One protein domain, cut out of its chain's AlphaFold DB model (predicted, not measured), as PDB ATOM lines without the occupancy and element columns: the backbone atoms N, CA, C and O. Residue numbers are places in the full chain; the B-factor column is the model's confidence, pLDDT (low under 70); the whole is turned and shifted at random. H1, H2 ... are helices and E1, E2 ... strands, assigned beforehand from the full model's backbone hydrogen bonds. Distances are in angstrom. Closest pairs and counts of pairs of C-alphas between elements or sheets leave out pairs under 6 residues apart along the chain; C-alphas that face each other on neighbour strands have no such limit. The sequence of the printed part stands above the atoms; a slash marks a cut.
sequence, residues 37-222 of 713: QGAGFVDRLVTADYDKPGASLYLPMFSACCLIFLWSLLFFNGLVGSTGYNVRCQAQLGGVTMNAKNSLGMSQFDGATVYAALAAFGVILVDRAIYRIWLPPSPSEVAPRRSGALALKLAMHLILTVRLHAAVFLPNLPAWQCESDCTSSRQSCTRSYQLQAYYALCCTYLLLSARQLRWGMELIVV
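AT A GLANCE: This is residues 37 to 222 of the 713 residues of the protein "Hypothetical protein" of Emiliania huxleyi (UniProt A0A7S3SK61). A long rod: four long helices, H2, H6, H7 and H8, run up and down side by side as a loosely closed bundle, each against the one before it in the chain. Beyond one end of the bundle lies a small head of the short helices H4 and H5 and the strand hairpin E1 E2; towards the other end are H1, by the beginning of H7, and a long loop whose residues 138 to 143 stick out. The 186 printed residues run H1 H2 H3 H4 H5 H6 H7 E1 E2 H8, eight named helices and two named strands in one antiparallel sheet, E1 - E2; the class is mostly helix. The whole is loose, with a radius of gyration of the C-alphas of 21.7 A, and spans 77 by 33 by 20 A.

IN THESE COORDINATES: Strand E1 is residues 177 to 181, from C-alpha 177 at (24.441, -22.440, -45.477), and E2 is residues 185 to 188. The longest helices have 23 residues each: H6, residues 111 to 133, 32.4 A, and H8, residues 193 to 215, 32.7 A, ending at C-alpha 215 (40.416, 2.728, -23.410). H7 is residues 149 to 169, 29.9 A, and H2 is residues 58 to 74, 24.2 A. The short helices are H1, residues 41 to 46, beginning at C-alpha 41 (52.675, -8.051, -25.898), H3, residues 76 to 79, H4, residues 83 to 92, and H5, residues 100 to 106.

HOW THE PARTS SIT: The hairpin E1 and E2 is antiparallel at 136 degrees, with N 187 and O 178 3.0 A apart and N 178 and O 187 3.2 A apart, within hydrogen-bond range. The closest C-alphas of H4 and E1, Tyr 85 and Glu 179, are 7.7 A apart. H4 touches H5 at a steep tilt of 55 degrees, closest at C-alphas Gly 84 and Met 106, 4.3 A. H3 touches H8, with residues 194 to 195 of H8 alone; C-alphas Leu 79 and Leu 195 are closest, 5.6 A. In the up and down bundle of H2, H6, H7 and H8, the pairs that touch run opposite ways at shallow tilts. H2 touches H8 at 16 degrees, closest at C-alphas Ala 64 and Tyr 205, 5.8 A. H2 touches H6 at 12 degrees, closest at C-alphas Phe 69 and Ala 117, 5.7 A. The helical hairpin H6 and H7 touches at 18 degrees through residues 127 to 133 and 149 to 153 alone, closest at C-alphas Ile 130 and Ala 149, 5.6 A. H8, with residues 206 to 213 alone, touches H7 at 23 degrees, closest at C-alphas His 157 and Leu 206, 7.1 A. H2 and H7 are apart, as are H6 and H8. H1 touches residues 150 to 151 of H7 alone, at a steep tilt of 51 degrees, closest at C-alphas Val 46 and Ala 151, 6.5 A. Every O i to N i+4 pair is within hydrogen-bond range in H1, H2, H5, H6, H7 and H8, and 5 of 6 are in H4; H3 is too short for such a pair.

THE WHOLE: The C-alphas farthest apart, those of Gly 94 and Val 142, are 77.7 A apart. The printed part has no cut. The links H1 to H2 and H6 to H7 are long, and residues 138 to 143 of the latter stand free. The mean pLDDT of the printed part is 72.3, with 86 residues under 70: residues 37 to 54, 77 to 109, 135 to 147, 171 to 191 and 219.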
ATOM      1  N   GLN A  37      60.668  -3.584 -21.874       52.19
ATOM      2  CA  GLN A  37      61.593  -3.886 -22.978       52.19
ATOM      3  C   GLN A  37      61.884  -5.391 -23.147       52.19
ATOM      4  O   GLN A  37      62.255  -5.799 -24.242       52.19
ATOM      5  N   GLY A  38      61.635  -6.223 -22.125       51.75
ATOM      6  CA  GLY A  38      61.737  -7.694 -22.204       51.75
ATOM      7  C   GLY A  38      60.396  -8.443 -22.173       51.75
ATOM      8  O   GLY A  38      60.369  -9.666 -22.284       51.75
ATOM      9  N   ALA A  39      59.279  -7.730 -22.010       56.59
ATOM     10  CA  ALA A  39      57.963  -8.317 -21.791       56.59
ATOM     11  C   ALA A  39      57.180  -8.488 -23.107       56.59
ATOM     12  O   ALA A  39      57.084  -7.560 -23.920       56.59
ATOM     13  N   GLY A  40      56.586  -9.669 -23.314       62.28
ATOM     14  CA  GLY A  40      55.720  -9.948 -24.465       62.28
ATOM     15  C   GLY A  40      54.509  -9.004 -24.532       62.28
ATOM     16  O   GLY A  40      54.134  -8.370 -23.548       62.28
ATOM     17  N   PHE A  41      53.860  -8.907 -25.701       63.81
ATOM     18  CA  PHE A  41      52.675  -8.051 -25.898       63.81
ATOM     19  C   PHE A  41      51.591  -8.271 -24.827       63.81
ATOM     20  O   PHE A  41      51.041  -7.303 -24.308       63.81
ATOM     21  N   VAL A  42      51.344  -9.532 -24.456       60.94
ATOM     22  CA  VAL A  42      50.375  -9.908 -23.416       60.94
ATOM     23  C   VAL A  42      50.797  -9.392 -22.042       60.94
ATOM     24  O   VAL A  42      49.964  -8.833 -21.337       60.94
ATOM     25  N   ASP A  43      52.077  -9.505 -21.680       61.47
ATOM     26  CA  ASP A  43      52.565  -8.980 -20.402       61.47
ATOM     27  C   ASP A  43      52.394  -7.464 -20.335       61.47
ATOM     28  O   ASP A  43      51.878  -6.974 -19.341       61.47
ATOM     29  N   ARG A  44      52.708  -6.727 -21.410       61.09
ATOM     30  CA  ARG A  44      52.489  -5.268 -21.467       61.09
ATOM     31  C   ARG A  44      51.018  -4.869 -21.334       61.09
ATOM     32  O   ARG A  44      50.721  -3.813 -20.781       61.09
ATOM     33  N   LEU A  45      50.103  -5.696 -21.840       59.19
ATOM     34  CA  LEU A  45      48.658  -5.485 -21.720       59.19
ATOM     35  C   LEU A  45      48.160  -5.777 -20.297       59.19
ATOM     36  O   LEU A  45      47.296  -5.077 -19.781       59.19
ATOM     37  N   VAL A  46      48.718  -6.803 -19.654       57.78
ATOM     38  CA  VAL A  46      48.383  -7.216 -18.282       57.78
ATOM     39  C   VAL A  46      49.020  -6.296 -17.232       57.78
ATOM     40  O   VAL A  46      48.466  -6.132 -16.147       57.78
ATOM     41  N   THR A  47      50.154  -5.666 -17.543       53.03
ATOM     42  CA  THR A  47      50.831  -4.679 -16.688       53.03
ATOM     43  C   THR A  47      50.432  -3.239 -17.006       53.03
ATOM     44  O   THR A  47      51.162  -2.334 -16.612       53.03
ATOM     45  N   ALA A  48      49.348  -3.021 -17.762       48.38
ATOM     46  CA  ALA A  48      48.980  -1.708 -18.283       48.38
ATOM     47  C   ALA A  48      49.046  -0.617 -17.201       48.38
ATOM     48  O   ALA A  48      48.460  -0.756 -16.127       48.38
ATOM     49  N   ASP A  49      49.767   0.462 -17.521       48.91
ATOM     50  CA  ASP A  49      49.881   1.656 -16.690       48.91
ATOM     51  C   ASP A  49      48.484   2.146 -16.280       48.91
ATOM     52  O   ASP A  49      47.666   2.512 -17.130       48.91
ATOM     53  N   TYR A  50      48.235   2.205 -14.970       53.88
ATOM     54  CA  TYR A  50      47.008   2.720 -14.342       53.88
ATOM     55  C   TYR A  50      46.756   4.225 -14.597       53.88
ATOM     56  O   TYR A  50      45.836   4.805 -14.026       53.88
ATOM     57  N   ASP A  51      47.557   4.864 -15.453       50.00
ATOM     58  CA  ASP A  51      47.558   6.307 -15.711       50.00
ATOM     59  C   ASP A  51      46.511   6.756 -16.753       50.00
ATOM     60  O   ASP A  51      46.302   7.957 -16.935       50.00
ATOM     61  N   LYS A  52      45.834   5.831 -17.456       60.25
ATOM     62  CA  LYS A  52      44.755   6.175 -18.402       60.25
ATOM     63  C   LYS A  52      43.388   6.098 -17.710       60.25
ATOM     64  O   LYS A  52      43.051   5.031 -17.197       60.25
ATOM     65  N   PRO A  53      42.566   7.167 -17.729       63.12
ATOM     66  CA  PRO A  53      41.186   7.068 -17.272       63.12
ATOM     67  C   PRO A  53      40.425   6.147 -18.235       63.12
ATOM     68  O   PRO A  53      40.215   6.491 -19.399       63.12
ATOM     69  N   GLY A  54      40.083   4.946 -17.767       69.50
ATOM     70  CA  GLY A  54      39.235   4.018 -18.511       69.50
ATOM     71  C   GLY A  54      37.826   4.575 -18.720       69.50
ATOM     72  O   GLY A  54      37.424   5.538 -18.069       69.50
ATOM     73  N   ALA A  55      37.069   3.957 -19.622       79.38
ATOM     74  CA  ALA A  55      35.681   4.320 -19.901       79.38
ATOM     75  C   ALA A  55      34.781   3.085 -19.806       79.38
ATOM     76  O   ALA A  55      35.224   1.969 -20.083       79.38
ATOM     77  N   SER A  56      33.510   3.276 -19.447       81.25
ATOM     78  CA  SER A  56      32.517   2.199 -19.428       81.25
ATOM     79  C   SER A  56      31.677   2.195 -20.710       81.25
ATOM     80  O   SER A  56      30.746   2.982 -20.869       81.25
ATOM     81  N   LEU A  57      31.988   1.275 -21.633       87.38
ATOM     82  CA  LEU A  57      31.147   0.934 -22.792       87.38
ATOM     83  C   LEU A  57      30.311  -0.335 -22.557       87.38
ATOM     84  O   LEU A  57      29.758  -0.898 -23.501       87.38
ATOM     85  N   TYR A  58      30.184  -0.794 -21.310       87.25
ATOM     86  CA  TYR A  58      29.479  -2.042 -21.017       87.25
ATOM     87  C   TYR A  58      27.994  -1.986 -21.399       87.25
ATOM     88  O   TYR A  58      27.494  -2.899 -22.046       87.25
ATOM     89  N   LEU A  59      27.290  -0.901 -21.057       86.88
ATOM     90  CA  LEU A  59      25.868  -0.748 -21.380       86.88
ATOM     91  C   LEU A  59      25.580  -0.785 -22.898       86.88
ATOM     92  O   LEU A  59      24.715  -1.565 -23.301       86.88
ATOM     93  N   PRO A  60      26.289  -0.025 -23.764       90.44
ATOM     94  CA  PRO A  60      26.086  -0.141 -25.207       90.44
ATOM     95  C   PRO A  60      26.486  -1.521 -25.750       90.44
ATOM     96  O   PRO A  60      25.793  -2.045 -26.621       90.44
ATOM     97  N   MET A  61      27.527  -2.164 -25.211       92.38
ATOM     98  CA  MET A  61      27.888  -3.538 -25.595       92.38
ATOM     99  C   MET A  61      26.797  -4.552 -25.234       92.38
ATOM    100  O   MET A  61      26.414  -5.359 -26.078       92.38
ATOM    101  N   PHE A  62      26.252  -4.474 -24.019       91.25
ATOM    102  CA  PHE A  62      25.134  -5.303 -23.574       91.25
ATOM    103  C   PHE A  62      23.909  -5.102 -24.472       91.25
ATOM    104  O   PHE A  62      23.325  -6.079 -24.932       91.25
ATOM    105  N   SER A  63      23.575  -3.849 -24.809       90.81
ATOM    106  CA  SER A  63      22.462  -3.553 -25.719       90.81
ATOM    107  C   SER A  63      22.663  -4.154 -27.115       90.81
ATOM    108  O   SER A  63      21.729  -4.733 -27.664       90.81
ATOM    109  N   ALA A  64      23.887  -4.111 -27.657       94.38
ATOM    110  CA  ALA A  64      24.210  -4.743 -28.932       94.38
ATOM    111  C   ALA A  64      24.036  -6.270 -28.860       94.38
ATOM    112  O   ALA A  64      23.428  -6.849 -29.753       94.38
ATOM    113  N   CYS A  65      24.483  -6.920 -27.782       93.69
ATOM    114  CA  CYS A  65      24.268  -8.356 -27.586       93.69
ATOM    115  C   CYS A  65      22.785  -8.729 -27.450       93.69
ATOM    116  O   CYS A  65      22.359  -9.726 -28.030       93.69
ATOM    117  N   CYS A  66      21.985  -7.934 -26.732       92.06
ATOM    118  CA  CYS A  66      20.536  -8.140 -26.656       92.06
ATOM    119  C   CYS A  66      19.877  -8.018 -28.034       92.06
ATOM    120  O   CYS A  66      19.034  -8.842 -28.376       92.06
ATOM    121  N   LEU A  67      20.287  -7.038 -28.847       93.38
ATOM    122  CA  LEU A  67      19.799  -6.894 -30.221       93.38
ATOM    123  C   LEU A  67      20.205  -8.081 -31.100       93.38
ATOM    124  O   LEU A  67      19.374  -8.564 -31.858       93.38
ATOM    125  N   ILE A  68      21.435  -8.590 -30.973       92.00
ATOM    126  CA  ILE A  68      21.899  -9.795 -31.683       92.00
ATOM    127  C   ILE A  68      21.035 -11.008 -31.307       92.00
ATOM    128  O   ILE A  68      20.564 -11.726 -32.187       92.00
ATOM    129  N   PHE A  69      20.784 -11.213 -30.010       92.25
ATOM    130  CA  PHE A  69      19.944 -12.303 -29.514       92.25
ATOM    131  C   PHE A  69      18.494 -12.182 -30.010       92.25
ATOM    132  O   PHE A  69      17.948 -13.133 -30.569       92.25
ATOM    133  N   LEU A  70      17.881 -10.999 -29.901       91.06
ATOM    134  CA  LEU A  70      16.519 -10.757 -30.390       91.06
ATOM    135  C   LEU A  70      16.423 -10.924 -31.909       91.06
ATOM    136  O   LEU A  70      15.483 -11.545 -32.395       91.06
ATOM    137  N   TRP A  71      17.416 -10.438 -32.658       90.00
ATOM    138  CA  TRP A  71      17.486 -10.628 -34.104       90.00
ATOM    139  C   TRP A  71      17.545 -12.111 -34.474       90.00
ATOM    140  O   TRP A  71      16.830 -12.538 -35.379       90.00
ATOM    141  N   SER A  72      18.337 -12.908 -33.743       84.81
ATOM    142  CA  SER A  72      18.420 -14.354 -33.982       84.81
ATOM    143  C   SER A  72      17.101 -15.092 -33.756       84.81
ATOM    144  O   SER A  72      16.819 -16.042 -34.481       84.81
ATOM    145  N   LEU A  73      16.276 -14.634 -32.809       85.06
ATOM    146  CA  LEU A  73      14.976 -15.238 -32.515       85.06
ATOM    147  C   LEU A  73      13.875 -14.778 -33.474       85.06
ATOM    148  O   LEU A  73      13.036 -15.583 -33.857       85.06
ATOM    149  N   LEU A  74      13.863 -13.501 -33.865       84.81
ATOM    150  CA  LEU A  74      12.816 -12.938 -34.725       84.81
ATOM    151  C   LEU A  74      12.994 -13.316 -36.198       84.81
ATOM    152  O   LEU A  74      12.014 -13.558 -36.897       84.81
ATOM    153  N   PHE A  75      14.240 -13.385 -36.674       78.38
ATOM    154  CA  PHE A  75      14.559 -13.629 -38.084       78.38
ATOM    155  C   PHE A  75      15.205 -15.000 -38.319       78.38
ATOM    156  O   PHE A  75      15.911 -15.182 -39.311       78.38
ATOM    157  N   PHE A  76      14.947 -15.975 -37.440       74.06
ATOM    158  CA  PHE A  76      15.544 -17.317 -37.490       74.06
ATOM    159  C   PHE A  76      15.375 -17.999 -38.862       74.06
ATOM    160  O   PHE A  76      16.333 -18.553 -39.398       74.06
ATOM    161  N   ASN A  77      14.203 -17.838 -39.486       65.62
ATOM    162  CA  ASN A  77      13.885 -18.368 -40.817       65.62
ATOM    163  C   ASN A  77      14.750 -17.793 -41.954       65.62
ATOM    164  O   ASN A  77      14.964 -18.460 -42.959       65.62
ATOM    165  N   GLY A  78      15.224 -16.549 -41.826       64.19
ATOM    166  CA  GLY A  78      16.064 -15.891 -42.838       64.19
ATOM    167  C   GLY A  78      17.566 -16.000 -42.564       64.19
ATOM    168  O   GLY A  78      18.371 -15.546 -43.379       64.19
ATOM    169  N   LEU A  79      17.933 -16.555 -41.404       65.94
ATOM    170  CA  LEU A  79      19.305 -16.687 -40.923       65.94
ATOM    171  C   LEU A  79      19.921 -18.039 -41.296       65.94
ATOM    172  O   LEU A  79      21.091 -18.077 -41.664       65.94
ATOM    173  N   VAL A  80      19.143 -19.123 -41.243       60.44
ATOM    174  CA  VAL A  80      19.595 -20.476 -41.601       60.44
ATOM    175  C   VAL A  80      18.579 -21.095 -42.560       60.44
ATOM    176  O   VAL A  80      17.431 -21.326 -42.192       60.44
ATOM    177  N   GLY A  81      18.976 -21.344 -43.808       52.59
ATOM    178  CA  GLY A  81      18.070 -21.721 -44.902       52.59
ATOM    179  C   GLY A  81      17.578 -23.176 -44.900       52.59
ATOM    180  O   GLY A  81      17.350 -23.718 -45.973       52.59
ATOM    181  N   SER A  82      17.461 -23.841 -43.746       53.59
ATOM    182  CA  SER A  82      17.358 -25.311 -43.671       53.59
ATOM    183  C   SER A  82      15.922 -25.858 -43.553       53.59
ATOM    184  O   SER A  82      15.535 -26.742 -44.318       53.59
ATOM    185  N   THR A  83      15.094 -25.348 -42.635       49.09
ATOM    186  CA  THR A  83      13.826 -26.022 -42.276       49.09
ATOM    187  C   THR A  83      12.624 -25.554 -43.099       49.09
ATOM    188  O   THR A  83      11.922 -26.375 -43.684       49.09
ATOM    189  N   GLY A  84      12.405 -24.242 -43.230       49.62
ATOM    190  CA  GLY A  84      11.280 -23.701 -44.010       49.62
ATOM    191  C   GLY A  84      11.461 -23.780 -45.534       49.62
ATOM    192  O   GLY A  84      10.481 -23.826 -46.279       49.62
ATOM    193  N   TYR A  85      12.712 -23.812 -46.006       52.06
ATOM    194  CA  TYR A  85      13.039 -23.812 -47.435       52.06
ATOM    195  C   TYR A  85      12.827 -25.183 -48.088       52.06
ATOM    196  O   TYR A  85      12.216 -25.251 -49.151       52.06
ATOM    197  N   ASN A  86      13.231 -26.278 -47.428       52.28
ATOM    198  CA  ASN A  86      13.018 -27.637 -47.939       52.28
ATOM    199  C   ASN A  86      11.530 -27.953 -48.131       52.28
ATOM    200  O   ASN A  86      11.150 -28.494 -49.164       52.28
ATOM    201  N   VAL A  87      10.673 -27.531 -47.195       51.50
ATOM    202  CA  VAL A  87       9.218 -27.718 -47.310       51.50
ATOM    203  C   VAL A  87       8.628 -26.878 -48.452       51.50
ATOM    204  O   VAL A  87       7.808 -27.385 -49.214       51.50
ATOM    205  N   ARG A  88       9.070 -25.621 -48.638       53.03
ATOM    206  CA  ARG A  88       8.657 -24.792 -49.791       53.03
ATOM    207  C   ARG A  88       9.106 -25.384 -51.123       53.03
ATOM    208  O   ARG A  88       8.298 -25.458 -52.039       53.03
ATOM    209  N   CYS A  89      10.351 -25.840 -51.220       55.09
ATOM    210  CA  CYS A  89      10.877 -26.480 -52.424       55.09
ATOM    211  C   CYS A  89      10.144 -27.784 -52.754       55.09
ATOM    212  O   CYS A  89       9.811 -28.025 -53.910       55.09
ATOM    213  N   GLN A  90       9.854 -28.606 -51.745       54.53
ATOM    214  CA  GLN A  90       9.164 -29.882 -51.921       54.53
ATOM    215  C   GLN A  90       7.690 -29.703 -52.324       54.53
ATOM    216  O   GLN A  90       7.178 -30.493 -53.117       54.53
ATOM    217  N   ALA A  91       7.039 -28.633 -51.858       51.69
ATOM    218  CA  ALA A  91       5.706 -28.247 -52.318       51.69
ATOM    219  C   ALA A  91       5.720 -27.661 -53.742       51.69
ATOM    220  O   ALA A  91       4.858 -27.980 -54.553       51.69
ATOM    221  N   GLN A  92       6.723 -26.846 -54.081       51.06
ATOM    222  CA  GLN A  92       6.844 -26.207 -55.399       51.06
ATOM    223  C   GLN A  92       7.258 -27.194 -56.509       51.06
ATOM    224  O   GLN A  92       6.964 -26.964 -57.678       51.06
ATOM    225  N   LEU A  93       7.885 -28.315 -56.138       53.09
ATOM    226  CA  LEU A  93       8.186 -29.460 -57.009       53.09
ATOM    227  C   LEU A  93       7.046 -30.500 -57.076       53.09
ATOM    228  O   LEU A  93       7.248 -31.577 -57.632       53.09
ATOM    229  N   GLY A  94       5.865 -30.209 -56.511       49.41
ATOM    230  CA  GLY A  94       4.683 -31.082 -56.581       49.41
ATOM    231  C   GLY A  94       4.808 -32.407 -55.818       49.41
ATOM    232  O   GLY A  94       4.039 -33.330 -56.066       49.41
ATOM    233  N   GLY A  95       5.789 -32.535 -54.917       49.97
ATOM    234  CA  GLY A  95       6.117 -33.808 -54.270       49.97
ATOM    235  C   GLY A  95       5.324 -34.116 -52.998       49.97
ATOM    236  O   GLY A  95       5.251 -35.282 -52.618       49.97
ATOM    237  N   VAL A  96       4.774 -33.109 -52.306       49.88
ATOM    238  CA  VAL A  96       4.044 -33.283 -51.035       49.88
ATOM    239  C   VAL A  96       3.020 -32.156 -50.838       49.88
ATOM    240  O   VAL A  96       3.366 -30.982 -50.965       49.88
ATOM    241  N   THR A  97       1.787 -32.505 -50.464       50.19
ATOM    242  CA  THR A  97       0.733 -31.564 -50.043       50.19
ATOM    243  C   THR A  97       1.112 -30.848 -48.735       50.19
ATOM    244  O   THR A  97       1.766 -31.410 -47.844       50.19
ATOM    245  N   MET A  98       0.753 -29.569 -48.592       50.66
ATOM    246  CA  MET A  98       1.067 -28.767 -47.397       50.66
ATOM    247  C   MET A  98       0.190 -29.181 -46.205       50.66
ATOM    248  O   MET A  98      -0.769 -28.513 -45.834       50.66
ATOM    249  N   ASN A  99       0.532 -30.291 -45.557       54.16
ATOM    250  CA  ASN A  99      -0.203 -30.758 -44.382       54.16
ATOM    251  C   ASN A  99       0.179 -29.930 -43.144       54.16
ATOM    252  O   ASN A  99       1.265 -29.343 -43.083       54.16
ATOM    253  N   ALA A 100      -0.647 -29.947 -42.094       52.62
ATOM    254  CA  ALA A 100      -0.367 -29.199 -40.859       52.62
ATOM    255  C   ALA A 100       1.009 -29.532 -40.244       52.62
ATOM    256  O   ALA A 100       1.660 -28.667 -39.668       52.62
ATOM    257  N   LYS A 101       1.509 -30.762 -40.426       52.28
ATOM    258  CA  LYS A 101       2.874 -31.170 -40.029       52.28
ATOM    259  C   LYS A 101       3.973 -30.409 -40.789       52.28
ATOM    260  O   LYS A 101       4.983 -30.048 -40.191       52.28
ATOM    261  N   ASN A 102       3.755 -30.134 -42.072       54.88
ATOM    262  CA  ASN A 102       4.688 -29.422 -42.943       54.88
ATOM    263  C   ASN A 102       4.655 -27.907 -42.666       54.88
ATOM    264  O   ASN A 102       5.712 -27.281 -42.620       54.88
ATOM    265  N   SER A 103       3.476 -27.343 -42.360       52.00
ATOM    266  CA  SER A 103       3.336 -25.958 -41.863       52.00
ATOM    267  C   SER A 103       4.012 -25.778 -40.491       52.00
ATOM    268  O   SER A 103       4.816 -24.866 -40.295       52.00
ATOM    269  N   LEU A 104       3.821 -26.727 -39.562       53.94
ATOM    270  CA  LEU A 104       4.499 -26.721 -38.258       53.94
ATOM    271  C   LEU A 104       6.027 -26.784 -38.395       53.94
ATOM    272  O   LEU A 104       6.725 -26.081 -37.661       53.94
ATOM    273  N   GLY A 105       6.547 -27.556 -39.354       54.88
ATOM    274  CA  GLY A 105       7.976 -27.608 -39.676       54.88
ATOM    275  C   GLY A 105       8.569 -26.255 -40.095       54.88
ATOM    276  O   GLY A 105       9.731 -25.988 -39.794       54.88
ATOM    277  N   MET A 106       7.773 -25.355 -40.690       54.31
ATOM    278  CA  MET A 106       8.202 -23.985 -41.027       54.31
ATOM    279  C   MET A 106       8.306 -23.052 -39.808       54.31
ATOM    280  O   MET A 106       8.907 -21.982 -39.898       54.31
ATOM    281  N   SER A 107       7.713 -23.436 -38.674       57.94
ATOM    282  CA  SER A 107       7.722 -22.661 -37.425       57.94
ATOM    283  C   SER A 107       8.717 -23.181 -36.378       57.94
ATOM    284  O   SER A 107       8.862 -22.585 -35.312       57.94
ATOM    285  N   GLN A 108       9.415 -24.283 -36.667       68.19
ATOM    286  CA  GLN A 108      10.414 -24.864 -35.771       68.19
ATOM    287  C   GLN A 108      11.772 -24.172 -35.923       68.19
ATOM    288  O   GLN A 108      12.272 -23.984 -37.034       68.19
ATOM    289  N   PHE A 109      12.393 -23.839 -34.790       69.69
ATOM    290  CA  PHE A 109      13.760 -23.327 -34.761       69.69
ATOM    291  C   PHE A 109      14.738 -24.387 -35.275       69.69
ATOM    292  O   PHE A 109      14.808 -25.491 -34.735       69.69
ATOM    293  N   ASP A 110      15.532 -24.033 -36.283       70.94
ATOM    294  CA  ASP A 110      16.628 -24.880 -36.751       70.94
ATOM    295  C   ASP A 110      17.738 -24.975 -35.687       70.94
ATOM    296  O   ASP A 110      18.008 -24.013 -34.957       70.94
ATOM    297  N   GLY A 111      18.424 -26.116 -35.603       72.69
ATOM    298  CA  GLY A 111      19.459 -26.355 -34.592       72.69
ATOM    299  C   GLY A 111      20.587 -25.314 -34.596       72.69
ATOM    300  O   GLY A 111      21.087 -24.949 -33.527       72.69
ATOM    301  N   ALA A 112      20.954 -24.765 -35.761       73.19
ATOM    302  CA  ALA A 112      21.967 -23.714 -35.843       73.19
ATOM    303  C   ALA A 112      21.468 -22.378 -35.265       73.19
ATOM    304  O   ALA A 112      22.242 -21.662 -34.625       73.19
ATOM    305  N   THR A 113      20.174 -22.069 -35.405       76.62
ATOM    306  CA  THR A 113      19.564 -20.867 -34.801       76.62
ATOM    307  C   THR A 113      19.549 -20.961 -33.278       76.62
ATOM    308  O   THR A 113      19.933 -20.010 -32.595       76.62
ATOM    309  N   VAL A 114      19.228 -22.141 -32.736       82.62
ATOM    310  CA  VAL A 114      19.289 -22.410 -31.292       82.62
ATOM    311  C   VAL A 114      20.728 -22.286 -30.786       82.62
ATOM    312  O   VAL A 114      20.969 -21.625 -29.776       82.62
ATOM    313  N   TYR A 115      21.704 -22.853 -31.503       81.62
ATOM    314  CA  TYR A 115      23.119 -22.719 -31.148       81.62
ATOM    315  C   TYR A 115      23.584 -21.255 -31.162       81.62
ATOM    316  O   TYR A 115      24.279 -20.827 -30.241       81.62
ATOM    317  N   ALA A 116      23.183 -20.469 -32.166       79.88
ATOM    318  CA  ALA A 116      23.508 -19.047 -32.250       79.88
ATOM    319  C   ALA A 116      22.899 -18.247 -31.087       79.88
ATOM    320  O   ALA A 116      23.603 -17.446 -30.468       79.88
ATOM    321  N   ALA A 117      21.638 -18.510 -30.732       86.31
ATOM    322  CA  ALA A 117      20.970 -17.876 -29.596       86.31
ATOM    323  C   ALA A 117      21.648 -18.236 -28.260       86.31
ATOM    324  O   ALA A 117      21.933 -17.350 -27.450       86.31
ATOM    325  N   LEU A 118      21.986 -19.514 -28.049       89.38
ATOM    326  CA  LEU A 118      22.730 -19.971 -26.871       89.38
ATOM    327  C   LEU A 118      24.138 -19.369 -26.809       89.38
ATOM    328  O   LEU A 118      24.596 -18.985 -25.733       89.38
ATOM    329  N   ALA A 119      24.824 -19.242 -27.947       87.75
ATOM    330  CA  ALA A 119      26.135 -18.609 -28.020       87.75
ATOM    331  C   ALA A 119      26.060 -17.107 -27.705       87.75
ATOM    332  O   ALA A 119      26.883 -16.612 -26.934       87.75
ATOM    333  N   ALA A 120      25.068 -16.389 -28.242       90.88
ATOM    334  CA  ALA A 120      24.832 -14.978 -27.933       90.88
ATOM    335  C   ALA A 120      24.532 -14.777 -26.441       90.88
ATOM    336  O   ALA A 120      25.126 -13.909 -25.799       90.88
ATOM    337  N   PHE A 121      23.684 -15.630 -25.863       92.56
ATOM    338  CA  PHE A 121      23.413 -15.624 -24.430       92.56
ATOM    339  C   PHE A 121      24.676 -15.914 -23.606       92.56
ATOM    340  O   PHE A 121      25.011 -15.153 -22.703       92.56
ATOM    341  N   GLY A 122      25.452 -16.940 -23.965       93.75
ATOM    342  CA  GLY A 122      26.725 -17.252 -23.311       93.75
ATOM    343  C   GLY A 122      27.730 -16.097 -23.372       93.75
ATOM    344  O   GLY A 122      28.396 -15.806 -22.378       93.75
ATOM    345  N   VAL A 123      27.798 -15.382 -24.499       93.31
ATOM    346  CA  VAL A 123      28.606 -14.162 -24.649       93.31
ATOM    347  C   VAL A 123      28.161 -13.077 -23.672       93.31
ATOM    348  O   VAL A 123      29.023 -12.474 -23.038       93.31
ATOM    349  N   ILE A 124      26.855 -12.860 -23.491       93.94
ATOM    350  CA  ILE A 124      26.325 -11.895 -22.511       93.94
ATOM    351  C   ILE A 124      26.794 -12.241 -21.092       93.94
ATOM    352  O   ILE A 124      27.291 -11.363 -20.380       93.94
ATOM    353  N   LEU A 125      26.675 -13.512 -20.688       94.25
ATOM    354  CA  LEU A 125      27.049 -13.952 -19.338       94.25
ATOM    355  C   LEU A 125      28.555 -13.820 -19.096       94.25
ATOM    356  O   LEU A 125      28.979 -13.256 -18.088       94.25
ATOM    357  N   VAL A 126      29.367 -14.316 -20.036       93.31
ATOM    358  CA  VAL A 126      30.830 -14.274 -19.930       93.31
ATOM    359  C   VAL A 126      31.326 -12.833 -19.945       93.31
ATOM    360  O   VAL A 126      32.204 -12.489 -19.157       93.31
ATOM    361  N   ASP A 127      30.747 -11.964 -20.777       92.75
ATOM    362  CA  ASP A 127      31.140 -10.558 -20.805       92.75
ATOM    363  C   ASP A 127      30.803  -9.842 -19.489       92.75
ATOM    364  O   ASP A 127      31.630  -9.102 -18.953       92.75
ATOM    365  N   ARG A 128      29.622 -10.115 -18.906       91.19
ATOM    366  CA  ARG A 128      29.260  -9.601 -17.573       91.19
ATOM    367  C   ARG A 128      30.258 -10.058 -16.513       91.19
ATOM    368  O   ARG A 128      30.722  -9.232 -15.727       91.19
ATOM    369  N   ALA A 129      30.599 -11.345 -16.510       90.88
ATOM    370  CA  ALA A 129      31.564 -11.902 -15.573       90.88
ATOM    371  C   ALA A 129      32.926 -11.210 -15.721       90.88
ATOM    372  O   ALA A 129      33.442 -10.671 -14.750       90.88
ATOM    373  N   ILE A 130      33.471 -11.118 -16.939       89.12
ATOM    374  CA  ILE A 130      34.754 -10.446 -17.205       89.12
ATOM    375  C   ILE A 130      34.733  -8.986 -16.741       89.12
ATOM    376  O   ILE A 130      35.691  -8.528 -16.114       89.12
ATOM    377  N   TYR A 131      33.639  -8.269 -17.013       86.81
ATOM    378  CA  TYR A 131      33.467  -6.881 -16.592       86.81
ATOM    379  C   TYR A 131      33.532  -6.719 -15.065       86.81
ATOM    380  O   TYR A 131      34.094  -5.738 -14.586       86.81
ATOM    381  N   ARG A 132      33.020  -7.691 -14.299       85.50
ATOM    382  CA  ARG A 132      33.017  -7.668 -12.823       85.50
ATOM    383  C   ARG A 132      34.240  -8.320 -12.164       85.50
ATOM    384  O   ARG A 132      34.562  -7.937 -11.044       85.50
ATOM    385  N   ILE A 133      34.945  -9.240 -12.840       83.69
ATOM    386  CA  ILE A 133      36.256  -9.781 -12.397       83.69
ATOM    387  C   ILE A 133      37.288  -8.656 -12.314       83.69
ATOM    388  O   ILE A 133      38.253  -8.729 -11.548       83.69
ATOM    389  N   TRP A 134      37.128  -7.627 -13.142       76.25
ATOM    390  CA  TRP A 134      38.016  -6.489 -13.119       76.25
ATOM    391  C   TRP A 134      37.876  -5.733 -11.787       76.25
ATOM    392  O   TRP A 134      36.841  -5.143 -11.490       76.25
ATOM    393  N   LEU A 135      38.937  -5.773 -10.977       65.81
ATOM    394  CA  LEU A 135      39.069  -4.991  -9.754       65.81
ATOM    395  C   LEU A 135      40.369  -4.179  -9.824       65.81
ATOM    396  O   LEU A 135      41.421  -4.771 -10.092       65.81
ATOM    397  N   PRO A 136      40.326  -2.862  -9.564       59.31
ATOM    398  CA  PRO A 136      41.539  -2.075  -9.411       59.31
ATOM    399  C   PRO A 136      42.303  -2.533  -8.152       59.31
ATOM    400  O   PRO A 136      41.676  -2.964  -7.179       59.31
ATOM    401  N   PRO A 137      43.646  -2.469  -8.141       55.72
ATOM    402  CA  PRO A 137      44.439  -2.795  -6.961       55.72
ATOM    403  C   PRO A 137      44.111  -1.835  -5.812       55.72
ATOM    404  O   PRO A 137      43.911  -0.635  -6.026       55.72
ATOM    405  N   SER A 138      44.059  -2.360  -4.587       54.75
ATOM    406  CA  SER A 138      43.822  -1.523  -3.408       54.75
ATOM    407  C   SER A 138      45.040  -0.619  -3.136       54.75
ATOM    408  O   SER A 138      46.177  -1.044  -3.343       54.75
ATOM    409  N   PRO A 139      44.853   0.622  -2.643       54.53
ATOM    410  CA  PRO A 139      45.971   1.520  -2.328       54.53
ATOM    411  C   PRO A 139      46.880   1.000  -1.199       54.53
ATOM    412  O   PRO A 139      47.978   1.519  -1.017       54.53
ATOM    413  N   SER A 140      46.431  -0.007  -0.444       53.16
ATOM    414  CA  SER A 140      47.157  -0.668   0.645       53.16
ATOM    415  C   SER A 140      47.947  -1.913   0.219       53.16
ATOM    416  O   SER A 140      48.739  -2.419   1.011       53.16
ATOM    417  N   GLU A 141      47.754  -2.437  -0.996       55.47
ATOM    418  CA  GLU A 141      48.484  -3.617  -1.473       55.47
ATOM    419  C   GLU A 141      49.872  -3.234  -2.016       55.47
ATOM    420  O   GLU A 141      50.016  -2.451  -2.954       55.47
ATOM    421  N   VAL A 142      50.916  -3.834  -1.433       48.25
ATOM    422  CA  VAL A 142      52.340  -3.593  -1.751       48.25
ATOM    423  C   VAL A 142      52.735  -4.114  -3.148       48.25
ATOM    424  O   VAL A 142      53.769  -3.718  -3.685       48.25
ATOM    425  N   ALA A 143      51.903  -4.948  -3.781       44.94
ATOM    426  CA  ALA A 143      52.112  -5.446  -5.139       44.94
ATOM    427  C   ALA A 143      50.825  -5.320  -5.979       44.94
ATOM    428  O   ALA A 143      49.781  -5.820  -5.558       44.94
ATOM    429  N   PRO A 144      50.868  -4.705  -7.180       51.06
ATOM    430  CA  PRO A 144      49.710  -4.645  -8.063       51.06
ATOM    431  C   PRO A 144      49.343  -6.060  -8.522       51.06
ATOM    432  O   PRO A 144      50.087  -6.714  -9.258       51.06
ATOM    433  N   ARG A 145      48.180  -6.550  -8.088       51.03
ATOM    434  CA  ARG A 145      47.641  -7.836  -8.534       51.03
ATOM    435  C   ARG A 145      47.292  -7.725 -10.021       51.03
ATOM    436  O   ARG A 145      46.416  -6.951 -10.395       51.03
ATOM    437  N   ARG A 146      47.975  -8.495 -10.878       52.06
ATOM    438  CA  ARG A 146      47.666  -8.605 -12.317       52.06
ATOM    439  C   ARG A 146      46.222  -9.091 -12.484       52.06
ATOM    440  O   ARG A 146      45.948 -10.278 -12.311       52.06
ATOM    441  N   SER A 147      45.278  -8.206 -12.803       59.88
ATOM    442  CA  SER A 147      43.915  -8.627 -13.126       59.88
ATOM    443  C   SER A 147      43.920  -9.267 -14.517       59.88
ATOM    444  O   SER A 147      43.966  -8.570 -15.529       59.88
ATOM    445  N   GLY A 148      43.849 -10.599 -14.585       71.62
ATOM    446  CA  GLY A 148      43.731 -11.344 -15.848       71.62
ATOM    447  C   GLY A 148      42.465 -11.019 -16.659       71.62
ATOM    448  O   GLY A 148      42.324 -11.509 -17.773       71.62
ATOM    449  N   ALA A 149      41.564 -10.176 -16.141       78.81
ATOM    450  CA  ALA A 149      40.318  -9.764 -16.784       78.81
ATOM    451  C   ALA A 149      40.526  -9.151 -18.178       78.81
ATOM    452  O   ALA A 149      39.817  -9.515 -19.112       78.81
ATOM    453  N   LEU A 150      41.519  -8.269 -18.354       80.44
ATOM    454  CA  LEU A 150      41.777  -7.652 -19.661       80.44
ATOM    455  C   LEU A 150      42.320  -8.677 -20.672       80.44
ATOM    456  O   LEU A 150      41.930  -8.661 -21.838       80.44
ATOM    457  N   ALA A 151      43.159  -9.613 -20.214       82.88
ATOM    458  CA  ALA A 151      43.639 -10.725 -21.034       82.88
ATOM    459  C   ALA A 151      42.503 -11.691 -21.407       82.88
ATOM    460  O   ALA A 151      42.412 -12.111 -22.558       82.88
ATOM    461  N   LEU A 152      41.596 -11.985 -20.471       87.56
ATOM    462  CA  LEU A 152      40.407 -12.797 -20.715       87.56
ATOM    463  C   LEU A 152      39.452 -12.107 -21.704       87.56
ATOM    464  O   LEU A 152      38.949 -12.755 -22.622       87.56
ATOM    465  N   LYS A 153      39.272 -10.782 -21.591       89.56
ATOM    466  CA  LYS A 153      38.499  -9.982 -22.554       89.56
ATOM    467  C   LYS A 153      39.128 -10.007 -23.946       89.56
ATOM    468  O   LYS A 153      38.409 -10.156 -24.932       89.56
ATOM    469  N   LEU A 154      40.455  -9.892 -24.033       90.12
ATOM    470  CA  LEU A 154      41.188  -9.992 -25.295       90.12
ATOM    471  C   LEU A 154      41.035 -11.387 -25.916       90.12
ATOM    472  O   LEU A 154      40.719 -11.488 -27.098       90.12
ATOM    473  N   ALA A 155      41.200 -12.452 -25.129       91.62
ATOM    474  CA  ALA A 155      41.027 -13.827 -25.593       91.62
ATOM    475  C   ALA A 155      39.606 -14.062 -26.127       91.62
ATOM    476  O   ALA A 155      39.440 -14.556 -27.241       91.62
ATOM    477  N   MET A 156      38.585 -13.629 -25.383       93.38
ATOM    478  CA  MET A 156      37.190 -13.680 -25.821       93.38
ATOM    479  C   MET A 156      36.977 -12.909 -27.133       93.38
ATOM    480  O   MET A 156      36.359 -13.436 -28.053       93.38
ATOM    481  N   HIS A 157      37.508 -11.687 -27.245       94.38
ATOM    482  CA  HIS A 157      37.393 -10.869 -28.455       94.38
ATOM    483  C   HIS A 157      38.030 -11.547 -29.677       94.38
ATOM    484  O   HIS A 157      37.413 -11.596 -30.743       94.38
ATOM    485  N   LEU A 158      39.228 -12.121 -29.523       94.50
ATOM    486  CA  LEU A 158      39.914 -12.850 -30.593       94.50
ATOM    487  C   LEU A 158      39.134 -14.100 -31.013       94.50
ATOM    488  O   LEU A 158      38.892 -14.292 -32.204       94.50
ATOM    489  N   ILE A 159      38.676 -14.907 -30.050       93.81
ATOM    490  CA  ILE A 159      37.886 -16.118 -30.319       93.81
ATOM    491  C   ILE A 159      36.596 -15.767 -31.067       93.81
ATOM    492  O   ILE A 159      36.283 -16.408 -32.069       93.81
ATOM    493  N   LEU A 160      35.856 -14.748 -30.616       93.25
ATOM    494  CA  LEU A 160      34.610 -14.328 -31.263       93.25
ATOM    495  C   LEU A 160      34.846 -13.785 -32.669       93.25
ATOM    496  O   LEU A 160      34.087 -14.111 -33.578       93.25
ATOM    497  N   THR A 161      35.912 -13.011 -32.867       94.19
ATOM    498  CA  THR A 161      36.262 -12.475 -34.187       94.19
ATOM    499  C   THR A 161      36.586 -13.606 -35.156       94.19
ATOM    500  O   THR A 161      35.999 -13.661 -36.236       94.19
ATOM    501  N   VAL A 162      37.455 -14.544 -34.764       92.50
ATOM    502  CA  VAL A 162      37.820 -15.693 -35.606       92.50
ATOM    503  C   VAL A 162      36.594 -16.554 -35.900       92.50
ATOM    504  O   VAL A 162      36.353 -16.872 -37.060       92.50
ATOM    505  N   ARG A 163      35.780 -16.882 -34.887       88.19
ATOM    506  CA  ARG A 163      34.572 -17.701 -35.072       88.19
ATOM    507  C   ARG A 163      33.543 -17.040 -35.984       88.19
ATOM    508  O   ARG A 163      33.020 -17.723 -36.854       88.19
ATOM    509  N   LEU A 164      33.268 -15.745 -35.817       87.50
ATOM    510  CA  LEU A 164      32.300 -15.020 -36.647       87.50
ATOM    511  C   LEU A 164      32.727 -15.010 -38.120       87.50
ATOM    512  O   LEU A 164      31.939 -15.366 -38.990       87.50
ATOM    513  N   HIS A 165      33.978 -14.635 -38.399       88.19
ATOM    514  CA  HIS A 165      34.470 -14.548 -39.776       88.19
ATOM    515  C   HIS A 165      34.617 -15.932 -40.410       88.19
ATOM    516  O   HIS A 165      34.246 -16.107 -41.567       88.19
ATOM    517  N   ALA A 166      35.084 -16.927 -39.649       85.19
ATOM    518  CA  ALA A 166      35.102 -18.312 -40.101       85.19
ATOM    519  C   ALA A 166      33.690 -18.783 -40.471       85.19
ATOM    520  O   ALA A 166      33.492 -19.300 -41.563       85.19
ATOM    521  N   ALA A 167      32.700 -18.552 -39.605       78.38
ATOM    522  CA  ALA A 167      31.336 -19.018 -39.824       78.38
ATOM    523  C   ALA A 167      30.655 -18.365 -41.040       78.38
ATOM    524  O   ALA A 167      29.909 -19.043 -41.735       78.38
ATOM    525  N   VAL A 168      30.910 -17.080 -41.310       77.56
ATOM    526  CA  VAL A 168      30.278 -16.358 -42.431       77.56
ATOM    527  C   VAL A 168      30.993 -16.599 -43.765       77.56
ATOM    528  O   VAL A 168      30.330 -16.732 -44.790       77.56
ATOM    529  N   PHE A 169      32.330 -16.648 -43.774       79.75
ATOM    530  CA  PHE A 169      33.116 -16.633 -45.015       79.75
ATOM    531  C   PHE A 169      33.729 -17.985 -45.407       79.75
ATOM    532  O   PHE A 169      34.153 -18.125 -46.555       79.75
ATOM    533  N   LEU A 170      33.798 -18.985 -44.513       77.12
ATOM    534  CA  LEU A 170      34.292 -20.315 -44.892       77.12
ATOM    535  C   LEU A 170      33.150 -21.185 -45.445       77.12
ATOM    536  O   LEU A 170      32.209 -21.492 -44.712       77.12
ATOM    537  N   PRO A 171      33.256 -21.670 -46.697       58.91
ATOM    538  CA  PRO A 171      32.167 -22.360 -47.396       58.91
ATOM    539  C   PRO A 171      31.788 -23.733 -46.810       58.91
ATOM    540  O   PRO A 171      30.728 -24.256 -47.128       58.91
ATOM    541  N   ASN A 172      32.617 -24.311 -45.931       56.91
ATOM    542  CA  ASN A 172      32.450 -25.680 -45.420       56.91
ATOM    543  C   ASN A 172      31.901 -25.761 -43.985       56.91
ATOM    544  O   ASN A 172      31.802 -26.859 -43.437       56.91
ATOM    545  N   LEU A 173      31.570 -24.633 -43.345       58.72
ATOM    546  CA  LEU A 173      30.991 -24.650 -41.999       58.72
ATOM    547  C   LEU A 173      29.455 -24.719 -42.075       58.72
ATOM    548  O   LEU A 173      28.848 -23.940 -42.808       58.72
ATOM    549  N   PRO A 174      28.807 -25.627 -41.322       55.41
ATOM    550  CA  PRO A 174      27.373 -25.913 -41.443       55.41
ATOM    551  C   PRO A 174      26.445 -24.808 -40.910       55.41
ATOM    552  O   PRO A 174      25.235 -24.924 -41.039       55.41
ATOM    553  N   ALA A 175      26.975 -23.748 -40.291       54.47
ATOM    554  CA  ALA A 175      26.167 -22.826 -39.488       54.47
ATOM    555  C   ALA A 175      25.327 -21.811 -40.293       54.47
ATOM    556  O   ALA A 175      24.315 -21.351 -39.775       54.47
ATOM    557  N   TRP A 176      25.728 -21.448 -41.519       58.78
ATOM    558  CA  TRP A 176      25.084 -20.376 -42.305       58.78
ATOM    559  C   TRP A 176      24.992 -20.724 -43.800       58.78
ATOM    560  O   TRP A 176      25.290 -19.903 -44.671       58.78
ATOM    561  N   GLN A 177      24.649 -21.978 -44.103       57.69
ATOM    562  CA  GLN A 177      24.441 -22.440 -45.477       57.69
ATOM    563  C   GLN A 177      22.995 -22.156 -45.909       57.69
ATOM    564  O   GLN A 177      22.059 -22.379 -45.137       57.69
ATOM    565  N   CYS A 178      22.821 -21.651 -47.134       55.53
ATOM    566  CA  CYS A 178      21.518 -21.503 -47.777       55.53
ATOM    567  C   CYS A 178      21.495 -22.411 -49.000       55.53
ATOM    568  O   CYS A 178      22.392 -22.365 -49.841       55.53
ATOM    569  N   GLU A 179      20.461 -23.228 -49.133       51.97
ATOM    570  CA  GLU A 179      20.190 -23.895 -50.403       51.97
ATOM    571  C   GLU A 179      19.523 -22.837 -51.303       51.97
ATOM    572  O   GLU A 179      18.485 -22.292 -50.930       51.97
ATOM    573  N   SER A 180      20.159 -22.433 -52.411       49.22
ATOM    574  CA  SER A 180      19.637 -21.343 -53.259       49.22
ATOM    575  C   SER A 180      18.679 -21.824 -54.341       49.22
ATOM    576  O   SER A 180      17.934 -21.013 -54.871       49.22
ATOM    577  N   ASP A 181      18.665 -23.127 -54.631       50.34
ATOM    578  CA  ASP A 181      17.835 -23.727 -55.671       50.34
ATOM    579  C   ASP A 181      17.362 -25.109 -55.213       50.34
ATOM    580  O   ASP A 181      18.130 -25.863 -54.618       50.34
ATOM    581  N   CYS A 182      16.116 -25.480 -55.527       53.97
ATOM    582  CA  CYS A 182      15.596 -26.828 -55.253       53.97
ATOM    583  C   CYS A 182      16.355 -27.933 -56.031       53.97
ATOM    584  O   CYS A 182      16.095 -29.122 -55.861       53.97
ATOM    585  N   THR A 183      17.315 -27.536 -56.869       50.62
ATOM    586  CA  THR A 183      18.285 -28.366 -57.581       50.62
ATOM    587  C   THR A 183      19.693 -28.158 -57.002       50.62
ATOM    588  O   THR A 183      20.518 -27.459 -57.580       50.62
ATOM    589  N   SER A 184      19.956 -28.761 -55.839       50.72
ATOM    590  CA  SER A 184      21.280 -29.161 -55.312       50.72
ATOM    591  C   SER A 184      22.458 -28.161 -55.349       50.72
ATOM    592  O   SER A 184      23.613 -28.598 -55.319       50.72
ATOM    593  N   SER A 185      22.232 -26.844 -55.393       49.56
ATOM    594  CA  SER A 185      23.312 -25.854 -55.279       49.56
ATOM    595  C   SER A 185      23.332 -25.237 -53.880       49.56
ATOM    596  O   SER A 185      22.562 -24.330 -53.554       49.56
ATOM    597  N   ARG A 186      24.262 -25.717 -53.045       54.16
ATOM    598  CA  ARG A 186      24.610 -25.086 -51.765       54.16
ATOM    599  C   ARG A 186      25.343 -23.773 -52.038       54.16
ATOM    600  O   ARG A 186      26.511 -23.795 -52.429       54.16
ATOM    601  N   GLN A 187      24.692 -22.635 -51.801       54.94
ATOM    602  CA  GLN A 187      25.320 -21.314 -51.886       54.94
ATOM    603  C   GLN A 187      25.434 -20.650 -50.506       54.94
ATOM    604  O   GLN A 187      24.695 -20.913 -49.560       54.94
ATOM    605  N   SER A 188      26.414 -19.762 -50.360       56.22
ATOM    606  CA  SER A 188      26.573 -18.974 -49.138       56.22
ATOM    607  C   SER A 188      25.454 -17.928 -49.035       56.22
ATOM    608  O   SER A 188      25.243 -17.158 -49.972       56.22
ATOM    609  N   CYS A 189      24.771 -17.842 -47.886       60.47
ATOM    610  CA  CYS A 189      23.666 -16.905 -47.609       60.47
ATOM    611  C   CYS A 189      24.050 -15.404 -47.630       60.47
ATOM    612  O   CYS A 189      23.270 -14.564 -47.184       60.47
ATOM    613  N   THR A 190      25.244 -15.019 -48.087       64.81
ATOM    614  CA  THR A 190      25.796 -13.652 -47.957       64.81
ATOM    615  C   THR A 190      24.953 -12.560 -48.622       64.81
ATOM    616  O   THR A 190      25.109 -11.382 -48.297       64.81
ATOM    617  N   ARG A 191      24.028 -12.923 -49.519       65.75
ATOM    618  CA  ARG A 191      23.092 -11.999 -50.179       65.75
ATOM    619  C   ARG A 191      21.823 -11.703 -49.365       65.75
ATOM    620  O   ARG A 191      21.127 -10.740 -49.672       65.75
ATOM    621  N   SER A 192      21.524 -12.499 -48.336       74.19
ATOM    622  CA  SER A 192      20.366 -12.307 -47.456       74.19
ATOM    623  C   SER A 192      20.546 -11.063 -46.579       74.19
ATOM    624  O   SER A 192      21.540 -10.946 -45.855       74.19
ATOM    625  N   TYR A 193      19.576 -10.138 -46.601       80.75
ATOM    626  CA  TYR A 193      19.629  -8.934 -45.762       80.75
ATOM    627  C   TYR A 193      19.596  -9.293 -44.268       80.75
ATOM    628  O   TYR A 193      20.178  -8.581 -43.448       80.75
ATOM    629  N   GLN A 194      18.966 -10.418 -43.910       82.31
ATOM    630  CA  GLN A 194      18.874 -10.903 -42.536       82.31
ATOM    631  C   GLN A 194      20.248 -11.290 -41.980       82.31
ATOM    632  O   GLN A 194      20.576 -10.924 -40.847       82.31
ATOM    633  N   LEU A 195      21.070 -11.977 -42.782       80.75
ATOM    634  CA  LEU A 195      22.436 -12.339 -42.402       80.75
ATOM    635  C   LEU A 195      23.369 -11.120 -42.412       80.75
ATOM    636  O   LEU A 195      24.179 -10.967 -41.499       80.75
ATOM    637  N   GLN A 196      23.236 -10.226 -43.398       85.62
ATOM    638  CA  GLN A 196      24.025  -8.989 -43.460       85.62
ATOM    639  C   GLN A 196      23.782  -8.096 -42.237       85.62
ATOM    640  O   GLN A 196      24.736  -7.613 -41.628       85.62
ATOM    641  N   ALA A 197      22.520  -7.922 -41.837       88.88
ATOM    642  CA  ALA A 197      22.155  -7.166 -40.643       88.88
ATOM    643  C   ALA A 197      22.677  -7.831 -39.358       88.88
ATOM    644  O   ALA A 197      23.256  -7.152 -38.508       88.88
ATOM    645  N   TYR A 198      22.555  -9.158 -39.235       88.31
ATOM    646  CA  TYR A 198      23.116  -9.908 -38.106       88.31
ATOM    647  C   TYR A 198      24.639  -9.744 -38.004       88.31
ATOM    648  O   TYR A 198      25.172  -9.461 -36.928       88.31
ATOM    649  N   TYR A 199      25.349  -9.856 -39.130       89.44
ATOM    650  CA  TYR A 199      26.793  -9.642 -39.192       89.44
ATOM    651  C   TYR A 199      27.163  -8.196 -38.826       89.44
ATOM    652  O   TYR A 199      28.063  -7.988 -38.015       89.44
ATOM    653  N   ALA A 200      26.428  -7.197 -39.324       93.25
ATOM    654  CA  ALA A 200      26.643  -5.790 -38.982       93.25
ATOM    655  C   ALA A 200      26.455  -5.509 -37.477       93.25
ATOM    656  O   ALA A 200      27.258  -4.784 -36.875       93.25
ATOM    657  N   LEU A 201      25.449  -6.119 -36.838       93.88
ATOM    658  CA  LEU A 201      25.260  -6.048 -35.385       93.88
ATOM    659  C   LEU A 201      26.439  -6.689 -34.635       93.88
ATOM    660  O   LEU A 201      26.990  -6.077 -33.715       93.88
ATOM    661  N   CYS A 202      26.891  -7.870 -35.066       93.06
ATOM    662  CA  CYS A 202      28.067  -8.535 -34.498       93.06
ATOM    663  C   CYS A 202      29.338  -7.680 -34.633       93.06
ATOM    664  O   CYS A 202      30.088  -7.522 -33.669       93.06
ATOM    665  N   CYS A 203      29.566  -7.069 -35.798       95.06
ATOM    666  CA  CYS A 203      30.678  -6.148 -36.028       95.06
ATOM    667  C   CYS A 203      30.589  -4.901 -35.144       95.06
ATOM    668  O   CYS A 203      31.609  -4.445 -34.627       95.06
ATOM    669  N   THR A 204      29.382  -4.376 -34.915       95.44
ATOM    670  CA  THR A 204      29.158  -3.250 -33.998       95.44
ATOM    671  C   THR A 204      29.565  -3.623 -32.571       95.44
ATOM    672  O   THR A 204      30.309  -2.876 -31.931       95.44
ATOM    673  N   TYR A 205      29.175  -4.809 -32.092       95.81
ATOM    674  CA  TYR A 205      29.630  -5.325 -30.799       95.81
ATOM    675  C   TYR A 205      31.159  -5.496 -30.746       95.81
ATOM    676  O   TYR A 205      31.795  -5.036 -29.794       95.81
ATOM    677  N   LEU A 206      31.778  -6.096 -31.771       95.69
ATOM    678  CA  LEU A 206      33.235  -6.267 -31.828       95.69
ATOM    679  C   LEU A 206      33.970  -4.919 -31.812       95.69
ATOM    680  O   LEU A 206      34.972  -4.784 -31.108       95.69
ATOM    681  N   LEU A 207      33.454  -3.903 -32.509       95.44
ATOM    682  CA  LEU A 207      34.010  -2.551 -32.505       95.44
ATOM    683  C   LEU A 207      33.934  -1.906 -31.114       95.44
ATOM    684  O   LEU A 207      34.911  -1.308 -30.659       95.44
ATOM    685  N   LEU A 208      32.797  -2.036 -30.427       94.38
ATOM    686  CA  LEU A 208      32.643  -1.552 -29.053       94.38
ATOM    687  C   LEU A 208      33.581  -2.298 -28.091       94.38
ATOM    688  O   LEU A 208      34.261  -1.661 -27.290       94.38
ATOM    689  N   SER A 209      33.707  -3.620 -28.234       93.31
ATOM    690  CA  SER A 209      34.641  -4.440 -27.454       93.31
ATOM    691  C   SER A 209      36.102  -4.039 -27.690       93.31
ATOM    692  O   SER A 209      36.884  -3.982 -26.741       93.31
ATOM    693  N   ALA A 210      36.491  -3.738 -28.930       92.38
ATOM    694  CA  ALA A 210      37.836  -3.265 -29.254       92.38
ATOM    695  C   ALA A 210      38.097  -1.861 -28.681       92.38
ATOM    696  O   ALA A 210      39.181  -1.592 -28.160       92.38
ATOM    697  N   ARG A 211      37.093  -0.971 -28.715       90.50
ATOM    698  CA  ARG A 211      37.168   0.344 -28.056       90.50
ATOM    699  C   ARG A 211      37.318   0.217 -26.543       90.50
ATOM    700  O   ARG A 211      38.165   0.907 -25.981       90.50
ATOM    701  N   GLN A 212      36.583  -0.697 -25.909       88.25
ATOM    702  CA  GLN A 212      36.717  -0.987 -24.480       88.25
ATOM    703  C   GLN A 212      38.130  -1.485 -24.138       88.25
ATOM    704  O   GLN A 212      38.740  -0.997 -23.193       88.25
ATOM    705  N   LEU A 213      38.695  -2.397 -24.940       85.88
ATOM    706  CA  LEU A 213      40.079  -2.867 -24.773       85.88
ATOM    707  C   LEU A 213      41.113  -1.742 -24.954       85.88
ATOM    708  O   LEU A 213      42.131  -1.728 -24.266       85.88
ATOM    709  N   ARG A 214      40.857  -0.786 -25.858       84.38
ATOM    710  CA  ARG A 214      41.747   0.358 -26.119       84.38
ATOM    711  C   ARG A 214      41.736   1.393 -24.995       84.38
ATOM    712  O   ARG A 214      42.797   1.919 -24.657       84.38
ATOM    713  N   TRP A 215      40.556   1.749 -24.491       83.19
ATOM    714  CA  TRP A 215      40.416   2.728 -23.410       83.19
ATOM    715  C   TRP A 215      40.731   2.133 -22.039       83.19
ATOM    716  O   TRP A 215      41.166   2.863 -21.156       83.19
ATOM    717  N   GLY A 216      40.601   0.814 -21.889       78.38
ATOM    718  CA  GLY A 216      40.733   0.149 -20.604       78.38
ATOM    719  C   GLY A 216      39.448   0.247 -19.786       78.38
ATOM    720  O   GLY A 216      38.482   0.917 -20.154       78.38
ATOM    721  N   MET A 217      39.431  -0.469 -18.669       77.00
ATOM    722  CA  MET A 217      38.286  -0.536 -17.763       77.00
ATOM    723  C   MET A 217      38.314   0.643 -16.781       77.00
ATOM    724  O   MET A 217      39.381   1.118 -16.395       77.00
ATOM    725  N   GLU A 218      37.142   1.137 -16.399       75.44
ATOM    726  CA  GLU A 218      36.988   2.310 -15.534       75.44
ATOM    727  C   GLU A 218      37.325   2.010 -14.065       75.44
ATOM    728  O   GLU A 218      36.700   1.137 -13.479       75.44
ATOM    729  N   LEU A 219      38.236   2.785 -13.448       69.19
ATOM    730  CA  LEU A 219      38.660   2.716 -12.023       69.19
ATOM    731  C   LEU A 219      37.515   2.596 -11.019       69.19
ATOM    732  O   LEU A 219      37.643   1.881 -10.028       69.19
ATOM    733  N   ILE A 220      36.398   3.266 -11.279       71.00
ATOM    734  CA  ILE A 220      35.224   3.236 -10.417       71.00
ATOM    735  C   ILE A 220      34.082   2.632 -11.222       71.00
ATOM    736  O   ILE A 220      33.377   3.328 -11.943       71.00
ATOM    737  N   VAL A 221      33.889   1.319 -11.087       72.44
ATOM    738  CA  VAL A 221      32.714   0.663 -11.665       72.44
ATOM    739  C   VAL A 221      31.477   1.151 -10.922       72.44
ATOM    740  O   VAL A 221      31.367   1.010  -9.698       72.44
ATOM    741  N   VAL A 222      30.559   1.728 -11.683       71.94
ATOM    742  CA  VAL A 222      29.220   2.098 -11.243       71.94
ATOM    743  C   VAL A 222      28.394   0.825 -11.041       71.94
ATOM    744  O   VAL A 222      28.196   0.051 -11.979       71.94
TER     745      VAL A 222